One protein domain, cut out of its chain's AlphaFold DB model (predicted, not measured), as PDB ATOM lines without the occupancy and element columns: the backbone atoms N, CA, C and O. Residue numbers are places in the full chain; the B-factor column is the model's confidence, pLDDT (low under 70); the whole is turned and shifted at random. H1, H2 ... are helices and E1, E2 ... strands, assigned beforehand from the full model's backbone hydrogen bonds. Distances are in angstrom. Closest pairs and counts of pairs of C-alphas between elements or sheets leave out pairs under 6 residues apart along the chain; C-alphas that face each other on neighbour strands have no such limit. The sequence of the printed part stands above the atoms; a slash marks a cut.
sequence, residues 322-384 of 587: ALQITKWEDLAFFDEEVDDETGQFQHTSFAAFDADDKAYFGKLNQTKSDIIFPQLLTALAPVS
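What this domain is: This is residues 322 to 384 of the 587 residues of the protein "Protein kinase domain-containing protein" of Metarhizium brunneum (UniProt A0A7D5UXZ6). A three-stranded sheet of two successive hairpins, E1 with E2 and E2 with E3, makes a narrow slab with one short helix, H1, over the edge strand E3 on one face. The end of the printed part folds back along E3, where residues 381 to 382 pair with residues 360 to 361. The 63 printed residues run E1, E2, E3, H1; the sheet order is E1, E2, E3, antiparallel, and the class is mixed, helices and strands, with under half of the residues in named elements. The whole is compact, radius of gyration of the C-alphas 12.2 A, with an elongated outline of 40 by 24 by 17 A.

How they stand to each other: E1, residues 331 to 338, and E2, residues 345 to 353, are antiparallel at 167 degrees, with N 335 and O 349 2.9 A apart, within hydrogen-bond range. E3, residues 359 to 364, is antiparallel to E2 at 159 degrees, with N 350 and O 362 2.9 A apart, also within range. The three strands form a meander, each the antiparallel neighbour of the one before. H1, residues 373 to 379, is on the sheet at a height of 8.8 A, over E3, and only just stands up from it, rising 41 degrees. The closest C-alphas of E3 and H1, Gly 362 and Ala 379, are 5.0 A apart. Every O i to N i+4 pair in H1 is within hydrogen-bond range.

Where its parts are: E1 begins at C-alpha 331, (310.554, 192.857, 194.795), and is 20.0 A long. E2 measures 25.8 A, E3 17.4 A and H1 9.9 A, ending at C-alpha 379, (316.522, 185.644, 186.040).

The domain as a whole: The C-alphas farthest apart, Ala 322 and Glu 341, are 40.1 A apart. The printed part has no cut, and no link is long. The pLDDT is under 70 at residues 322 to 326, 374 to 375 and 378.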
ATOM      1  N   ALA A 322     325.908 194.272 195.931       38.75
ATOM      2  CA  ALA A 322     325.115 193.287 195.209       38.75
ATOM      3  C   ALA A 322     323.737 193.903 194.891       38.75
ATOM      4  O   ALA A 322     323.377 194.936 195.465       38.75
ATOM      5  N   LEU A 323     322.924 193.246 194.056       45.72
ATOM      6  CA  LEU A 323     321.477 193.485 194.094       45.72
ATOM      7  C   LEU A 323     321.044 193.354 195.565       45.72
ATOM      8  O   LEU A 323     321.115 192.268 196.131       45.72
ATOM      9  N   GLN A 324     320.663 194.468 196.204       52.53
ATOM     10  CA  GLN A 324     320.349 194.498 197.647       52.53
ATOM     11  C   GLN A 324     319.024 193.792 197.980       52.53
ATOM     12  O   GLN A 324     318.643 193.693 199.144       52.53
ATOM     13  N   ILE A 325     318.375 193.268 196.941       61.25
ATOM     14  CA  ILE A 325     317.238 192.365 196.942       61.25
ATOM     15  C   ILE A 325     317.696 191.054 197.598       61.25
ATOM     16  O   ILE A 325     318.266 190.165 196.965       61.25
ATOM     17  N   THR A 326     317.498 190.964 198.907       65.62
ATOM     18  CA  THR A 326     317.898 189.823 199.743       65.62
ATOM     19  C   THR A 326     316.704 188.989 200.189       65.62
ATOM     20  O   THR A 326     316.891 187.885 200.708       65.62
ATOM     21  N   LYS A 327     315.486 189.497 199.977       75.31
ATOM     22  CA  LYS A 327     314.226 188.849 200.330       75.31
ATOM     23  C   LYS A 327     313.142 189.109 199.285       75.31
ATOM     24  O   LYS A 327     313.280 189.956 198.408       75.31
ATOM     25  N   TRP A 328     312.033 188.388 199.414       74.25
ATOM     26  CA  TRP A 328     310.869 188.511 198.533       74.25
ATOM     27  C   TRP A 328     310.170 189.869 198.651       74.25
ATOM     28  O   TRP A 328     309.609 190.342 197.669       74.25
ATOM     29  N   GLU A 329     310.240 190.518 199.817       78.25
ATOM     30  CA  GLU A 329     309.635 191.836 200.051       78.25
ATOM     31  C   GLU A 329     310.415 192.989 199.390       78.25
ATOM     32  O   GLU A 329     309.927 194.116 199.358       78.25
ATOM     33  N   ASP A 330     311.612 192.718 198.853       79.56
ATOM     34  CA  ASP A 330     312.419 193.684 198.096       79.56
ATOM     35  C   ASP A 330     312.023 193.728 196.596       79.56
ATOM     36  O   ASP A 330     312.587 194.503 195.818       79.56
ATOM     37  N   LEU A 331     311.080 192.879 196.162       83.81
ATOM     38  CA  LEU A 331     310.554 192.857 194.795       83.81
ATOM     39  C   LEU A 331     309.468 193.924 194.611       83.81
ATOM     40  O   LEU A 331     308.602 194.105 195.460       83.81
ATOM     41  N   ALA A 332     309.482 194.593 193.459       86.50
ATOM     42  CA  ALA A 332     308.449 195.547 193.064       86.50
ATOM     43  C   ALA A 332     307.121 194.851 192.728       86.50
ATOM     44  O   ALA A 332     306.056 195.390 193.016       86.50
ATOM     45  N   PHE A 333     307.194 193.660 192.126       88.25
ATOM     46  CA  PHE A 333     306.079 192.720 191.994       88.25
ATOM     47  C   PHE A 333     306.611 191.296 191.748       88.25
ATOM     48  O   PHE A 333     307.774 191.116 191.369       88.25
ATOM     49  N   PHE A 334     305.756 190.293 191.949       89.31
ATOM     50  CA  PHE A 334     306.029 188.877 191.684       89.31
ATOM     51  C   PHE A 334     304.695 188.188 191.406       89.31
ATOM     52  O   PHE A 334     303.976 187.888 192.359       89.31
ATOM     53  N   ASP A 335     304.353 187.965 190.131       87.06
ATOM     54  CA  ASP A 335     303.021 187.542 189.672       87.06
ATOM     55  C   ASP A 335     303.018 186.428 188.619       87.06
ATOM     56  O   ASP A 335     303.961 186.283 187.849       87.06
ATOM     57  N   GLU A 336     301.974 185.590 188.650       89.56
ATOM     58  CA  GLU A 336     301.768 184.493 187.692       89.56
ATOM     59  C   GLU A 336     300.897 184.991 186.545       89.56
ATOM     60  O   GLU A 336     299.752 185.386 186.764       89.56
ATOM     61  N   GLU A 337     301.427 184.926 185.329       85.12
ATOM     62  CA  GLU A 337     300.678 185.188 184.110       85.12
ATOM     63  C   GLU A 337     299.881 183.940 183.721       85.12
ATOM     64  O   GLU A 337     300.406 182.820 183.623       85.12
ATOM     65  N   VAL A 338     298.586 184.146 183.499       84.94
ATOM     66  CA  VAL A 338     297.631 183.123 183.076       84.94
ATOM     67  C   VAL A 338     296.959 183.555 181.784       84.94
ATOM     68  O   VAL A 338     296.677 184.727 181.563       84.94
ATOM     69  N   ASP A 339     296.683 182.585 180.927       79.75
ATOM     70  CA  ASP A 339     295.953 182.795 179.689       79.75
ATOM     71  C   ASP A 339     294.486 183.176 179.980       79.75
ATOM     72  O   ASP A 339     293.744 182.383 180.562       79.75
ATOM     73  N   ASP A 340     294.064 184.379 179.577       73.06
ATOM     74  CA  ASP A 340     292.729 184.934 179.876       73.06
ATOM     75  C   ASP A 340     291.558 184.092 179.318       73.06
ATOM     76  O   ASP A 340     290.449 184.143 179.859       73.06
ATOM     77  N   GLU A 341     291.769 183.320 178.243       77.62
ATOM     78  CA  GLU A 341     290.719 182.505 177.610       77.62
ATOM     79  C   GLU A 341     290.635 181.086 178.192       77.62
ATOM     80  O   GLU A 341     289.541 180.538 178.362       77.62
ATOM     81  N   THR A 342     291.783 180.470 178.484       80.38
ATOM     82  CA  THR A 342     291.884 179.058 178.893       80.38
ATOM     83  C   THR A 342     292.164 178.860 180.382       80.38
ATOM     84  O   THR A 342     292.014 177.743 180.883       80.38
ATOM     85  N   GLY A 343     292.572 179.913 181.096       81.00
ATOM     86  CA  GLY A 343     292.984 179.870 182.500       81.00
ATOM     87  C   GLY A 343     294.273 179.080 182.752       81.00
ATOM     88  O   GLY A 343     294.539 178.702 183.894       81.00
ATOM     89  N   GLN A 344     295.052 178.765 181.711       85.31
ATOM     90  CA  GLN A 344     296.301 178.018 181.857       85.31
ATOM     91  C   GLN A 344     297.452 178.935 182.272       85.31
ATOM     92  O   GLN A 344     297.650 180.003 181.703       85.31
ATOM     93  N   PHE A 345     298.244 178.474 183.240       90.75
ATOM     94  CA  PHE A 345     299.503 179.104 183.632       90.75
ATOM     95  C   PHE A 345     300.480 179.180 182.448       90.75
ATOM     96  O   PHE A 345     300.736 178.165 181.796       90.75
ATOM     97  N   GLN A 346     301.060 180.361 182.219       87.19
ATOM     98  CA  GLN A 346     302.084 180.587 181.198       87.19
ATOM     99  C   GLN A 346     303.486 180.669 181.829       87.19
ATOM    100  O   GLN A 346     304.363 179.845 181.534       87.19
ATOM    101  N   HIS A 347     303.695 181.628 182.735       89.00
ATOM    102  CA  HIS A 347     304.954 181.861 183.454       89.00
ATOM    103  C   HIS A 347     304.734 182.751 184.685       89.00
ATOM    104  O   HIS A 347     303.661 183.302 184.882       89.00
ATOM    105  N   THR A 348     305.764 182.905 185.515       89.06
ATOM    106  CA  THR A 348     305.798 183.885 186.610       89.06
ATOM    107  C   THR A 348     306.762 185.008 186.246       89.06
ATOM    108  O   THR A 348     307.933 184.735 185.960       89.06
ATOM    109  N   SER A 349     306.289 186.249 186.287       91.56
ATOM    110  CA  SER A 349     307.056 187.474 186.040       91.56
ATOM    111  C   SER A 349     307.299 188.239 187.343       91.56
ATOM    112  O   SER A 349     306.545 188.134 188.311       91.56
ATOM    113  N   PHE A 350     308.400 188.979 187.406       91.81
ATOM    114  CA  PHE A 350     308.794 189.764 188.576       91.81
ATOM    115  C   PHE A 350     309.700 190.919 188.177       91.81
ATOM    116  O   PHE A 350     310.459 190.839 187.211       91.81
ATOM    117  N   ALA A 351     309.682 191.974 188.981       91.00
ATOM    118  CA  ALA A 351     310.631 193.067 188.856       91.00
ATOM    119  C   ALA A 351     311.100 193.564 190.218       91.00
ATOM    120  O   ALA A 351     310.489 193.281 191.246       91.00
ATOM    121  N   ALA A 352     312.191 194.320 190.220       89.00
ATOM    122  CA  ALA A 352     312.763 194.933 191.409       89.00
ATOM    123  C   ALA A 352     313.621 196.151 191.043       89.00
ATOM    124  O   ALA A 352     313.991 196.334 189.880       89.00
ATOM    125  N   PHE A 353     313.965 196.962 192.043       87.31
ATOM    126  CA  PHE A 353     314.828 198.130 191.880       87.31
ATOM    127  C   PHE A 353     316.037 198.032 192.818       87.31
ATOM    128  O   PHE A 353     315.902 197.595 193.961       87.31
ATOM    129  N   ASP A 354     317.224 198.425 192.347       82.56
ATOM    130  CA  ASP A 354     318.406 198.539 193.212       82.56
ATOM    131  C   ASP A 354     318.406 199.849 194.031       82.56
ATOM    132  O   ASP A 354     317.530 200.707 193.895       82.56
ATOM    133  N   ALA A 355     319.414 200.027 194.891       81.62
ATOM    134  CA  ALA A 355     319.552 201.224 195.726       81.62
ATOM    135  C   ALA A 355     319.694 202.539 194.923       81.62
ATOM    136  O   ALA A 355     319.341 203.610 195.430       81.62
ATOM    137  N   ASP A 356     320.173 202.456 193.676       82.19
ATOM    138  CA  ASP A 356     320.295 203.571 192.733       82.19
ATOM    139  C   ASP A 356     318.989 203.834 191.952       82.19
ATOM    140  O   ASP A 356     318.931 204.794 191.186       82.19
ATOM    141  N   ASP A 357     317.931 203.039 192.142       87.38
ATOM    142  CA  ASP A 357     316.711 202.974 191.319       87.38
ATOM    143  C   ASP A 357     316.932 202.483 189.876       87.38
ATOM    144  O   ASP A 357     316.282 202.968 188.944       87.38
ATOM    145  N   LYS A 358     317.864 201.563 189.622       87.31
ATOM    146  CA  LYS A 358     317.859 200.818 188.352       87.31
ATOM    147  C   LYS A 358     316.819 199.717 188.427       87.31
ATOM    148  O   LYS A 358     316.781 198.976 189.406       87.31
ATOM    149  N   ALA A 359     316.005 199.612 187.387       89.12
ATOM    150  CA  ALA A 359     314.999 198.572 187.265       89.12
ATOM    151  C   ALA A 359     315.607 197.261 186.760       89.12
ATOM    152  O   ALA A 359     316.457 197.253 185.866       89.12
ATOM    153  N   TYR A 360     315.096 196.154 187.281       87.69
ATOM    154  CA  TYR A 360     315.381 194.806 186.819       87.69
ATOM    155  C   TYR A 360     314.059 194.067 186.624       87.69
ATOM    156  O   TYR A 360     313.184 194.161 187.481       87.69
ATOM    157  N   PHE A 361     313.919 193.325 185.529       90.94
ATOM    158  CA  PHE A 361     312.745 192.513 185.205       90.94
ATOM    159  C   PHE A 361     313.192 191.085 184.890       90.94
ATOM    160  O   PHE A 361     314.222 190.881 184.249       90.94
ATOM    161  N   GLY A 362     312.426 190.090 185.318       87.25
ATOM    162  CA  GLY A 362     312.696 188.688 185.037       87.25
ATOM    163  C   GLY A 362     311.420 187.870 184.905       87.25
ATOM    164  O   GLY A 362     310.366 188.248 185.413       87.25
ATOM    165  N   LYS A 363     311.528 186.736 184.209       89.12
ATOM    166  CA  LYS A 363     310.430 185.782 184.036       89.12
ATOM    167  C   LYS A 363     310.915 184.337 184.073       89.12
ATOM    168  O   LYS A 363     312.021 184.028 183.624       89.12
ATOM    169  N   LEU A 364     310.092 183.447 184.621       84.50
ATOM    170  CA  LEU A 364     310.380 182.023 184.799       84.50
ATOM    171  C   LEU A 364     309.142 181.175 184.489       84.50
ATOM    172  O   LEU A 364     308.088 181.369 185.077       84.50
ATOM    173  N   ASN A 365     309.285 180.160 183.633       90.25
ATOM    174  CA  ASN A 365     308.229 179.187 183.310       90.25
ATOM    175  C   ASN A 365     308.042 178.147 184.445       90.25
ATOM    176  O   ASN A 365     308.182 176.943 184.225       90.25
ATOM    177  N   GLN A 366     307.826 178.621 185.671       86.75
ATOM    178  CA  GLN A 366     307.589 177.866 186.908       86.75
ATOM    179  C   GLN A 366     306.627 178.686 187.772       86.75
ATOM    180  O   GLN A 366     306.717 179.911 187.745       86.75
ATOM    181  N   THR A 367     305.751 178.045 188.541       86.75
ATOM    182  CA  THR A 367     304.834 178.720 189.477       86.75
ATOM    183  C   THR A 367     305.587 179.409 190.620       86.75
ATOM    184  O   THR A 367     306.721 179.036 190.943       86.75
ATOM    185  N   LYS A 368     304.947 180.371 191.299       86.56
ATOM    186  CA  LYS A 368     305.486 181.068 192.485       86.56
ATOM    187  C   LYS A 368     305.990 180.093 193.555       86.56
ATOM    188  O   LYS A 368     307.003 180.365 194.193       86.56
ATOM    189  N   SER A 369     305.306 178.958 193.735       84.19
ATOM    190  CA  SER A 369     305.655 177.905 194.705       84.19
ATOM    191  C   SER A 369     306.991 177.213 194.433       84.19
ATOM    192  O   SER A 369     307.637 176.736 195.366       84.19
ATOM    193  N   ASP A 370     307.387 177.137 193.163       83.56
ATOM    194  CA  ASP A 370     308.481 176.284 192.691       83.56
ATOM    195  C   ASP A 370     309.769 177.095 192.449       83.56
ATOM    196  O   ASP A 370     310.869 176.538 192.350       83.56
ATOM    197  N   ILE A 371     309.650 178.424 192.389       77.44
ATOM    198  CA  ILE A 371     310.770 179.353 192.251       77.44
ATOM    199  C   ILE A 371     311.456 179.526 193.608       77.44
ATOM    200  O   ILE A 371     310.868 179.982 194.584       77.44
ATOM    201  N   ILE A 372     312.755 179.234 193.654       79.12
ATOM    202  CA  ILE A 372     313.607 179.609 194.788       79.12
ATOM    203  C   ILE A 372     314.287 180.950 194.518       79.12
ATOM    204  O   ILE A 372     314.709 181.229 193.397       79.12
ATOM    205  N   PHE A 373     314.466 181.753 195.563       70.69
ATOM    206  CA  PHE A 373     314.981 183.120 195.460       70.69
ATOM    207  C   PHE A 373     316.295 183.273 194.652       70.69
ATOM    208  O   PHE A 373     316.374 184.182 193.829       70.69
ATOM    209  N   PRO A 374     317.295 182.363 194.731       67.62
ATOM    210  CA  PRO A 374     318.477 182.453 193.866       67.62
ATOM    211  C   PRO A 374     318.180 182.280 192.365       67.62
ATOM    212  O   PRO A 374     318.864 182.883 191.540       67.62
ATOM    213  N   GLN A 375     317.167 181.487 191.986       67.06
ATOM    214  CA  GLN A 375     316.735 181.377 190.582       67.06
ATOM    215  C   GLN A 375     316.091 182.681 190.105       67.06
ATOM    216  O   GLN A 375     316.358 183.098 188.984       67.06
ATOM    217  N   LEU A 376     315.302 183.329 190.969       81.31
ATOM    218  CA  LEU A 376     314.699 184.634 190.703       81.31
ATOM    219  C   LEU A 376     315.782 185.695 190.468       81.31
ATOM    220  O   LEU A 376     315.798 186.320 189.412       81.31
ATOM    221  N   LEU A 377     316.748 185.823 191.385       70.62
ATOM    222  CA  LEU A 377     317.877 186.751 191.233       70.62
ATOM    223  C   LEU A 377     318.699 186.491 189.958       70.62
ATOM    224  O   LEU A 377     319.166 187.436 189.334       70.62
ATOM    225  N   THR A 378     318.851 185.228 189.539       66.69
ATOM    226  CA  THR A 378     319.559 184.871 188.289       66.69
ATOM    227  C   THR A 378     318.752 185.219 187.028       66.69
ATOM    228  O   THR A 378     319.320 185.333 185.945       66.69
ATOM    229  N   ALA A 379     317.431 185.356 187.147       72.56
ATOM    230  CA  ALA A 379     316.522 185.644 186.040       72.56
ATOM    231  C   ALA A 379     316.147 187.134 185.921       72.56
ATOM    232  O   ALA A 379     315.561 187.518 184.912       72.56
ATOM    233  N   LEU A 380     316.498 187.965 186.909       78.50
ATOM    234  CA  LEU A 380     316.414 189.425 186.835       78.50
ATOM    235  C   LEU A 380     317.454 189.980 185.845       78.50
ATOM    236  O   LEU A 380     318.658 189.934 186.096       78.50
ATOM    237  N   ALA A 381     316.987 190.561 184.742       76.62
ATOM    238  CA  ALA A 381     317.793 191.298 183.775       76.62
ATOM    239  C   ALA A 381     317.587 192.818 183.945       76.62
ATOM    240  O   ALA A 381     316.467 193.242 184.233       76.62
ATOM    241  N   PRO A 382     318.626 193.658 183.776       81.38
ATOM    242  CA  PRO A 382     318.479 195.108 183.870       81.38
ATOM    243  C   PRO A 382     317.590 195.641 182.741       81.38
ATOM    244  O   PRO A 382     317.772 195.280 181.578       81.38
ATOM    245  N   VAL A 383     316.670 196.541 183.081       84.12
ATOM    246  CA  VAL A 383     315.839 197.261 182.110       84.12
ATOM    247  C   VAL A 383     316.475 198.615 181.799       84.12
ATOM    248  O   VAL A 383     317.088 199.247 182.661       84.12
ATOM    249  N   SER A 384     316.356 199.064 180.551       84.88
ATOM    250  CA  SER A 384     316.939 200.326 180.098       84.88
ATOM    251  C   SER A 384     316.202 201.535 180.692       84.88
ATOM    252  O   SER A 384     314.980 201.669 180.597       84.88
TER     253      SER A 384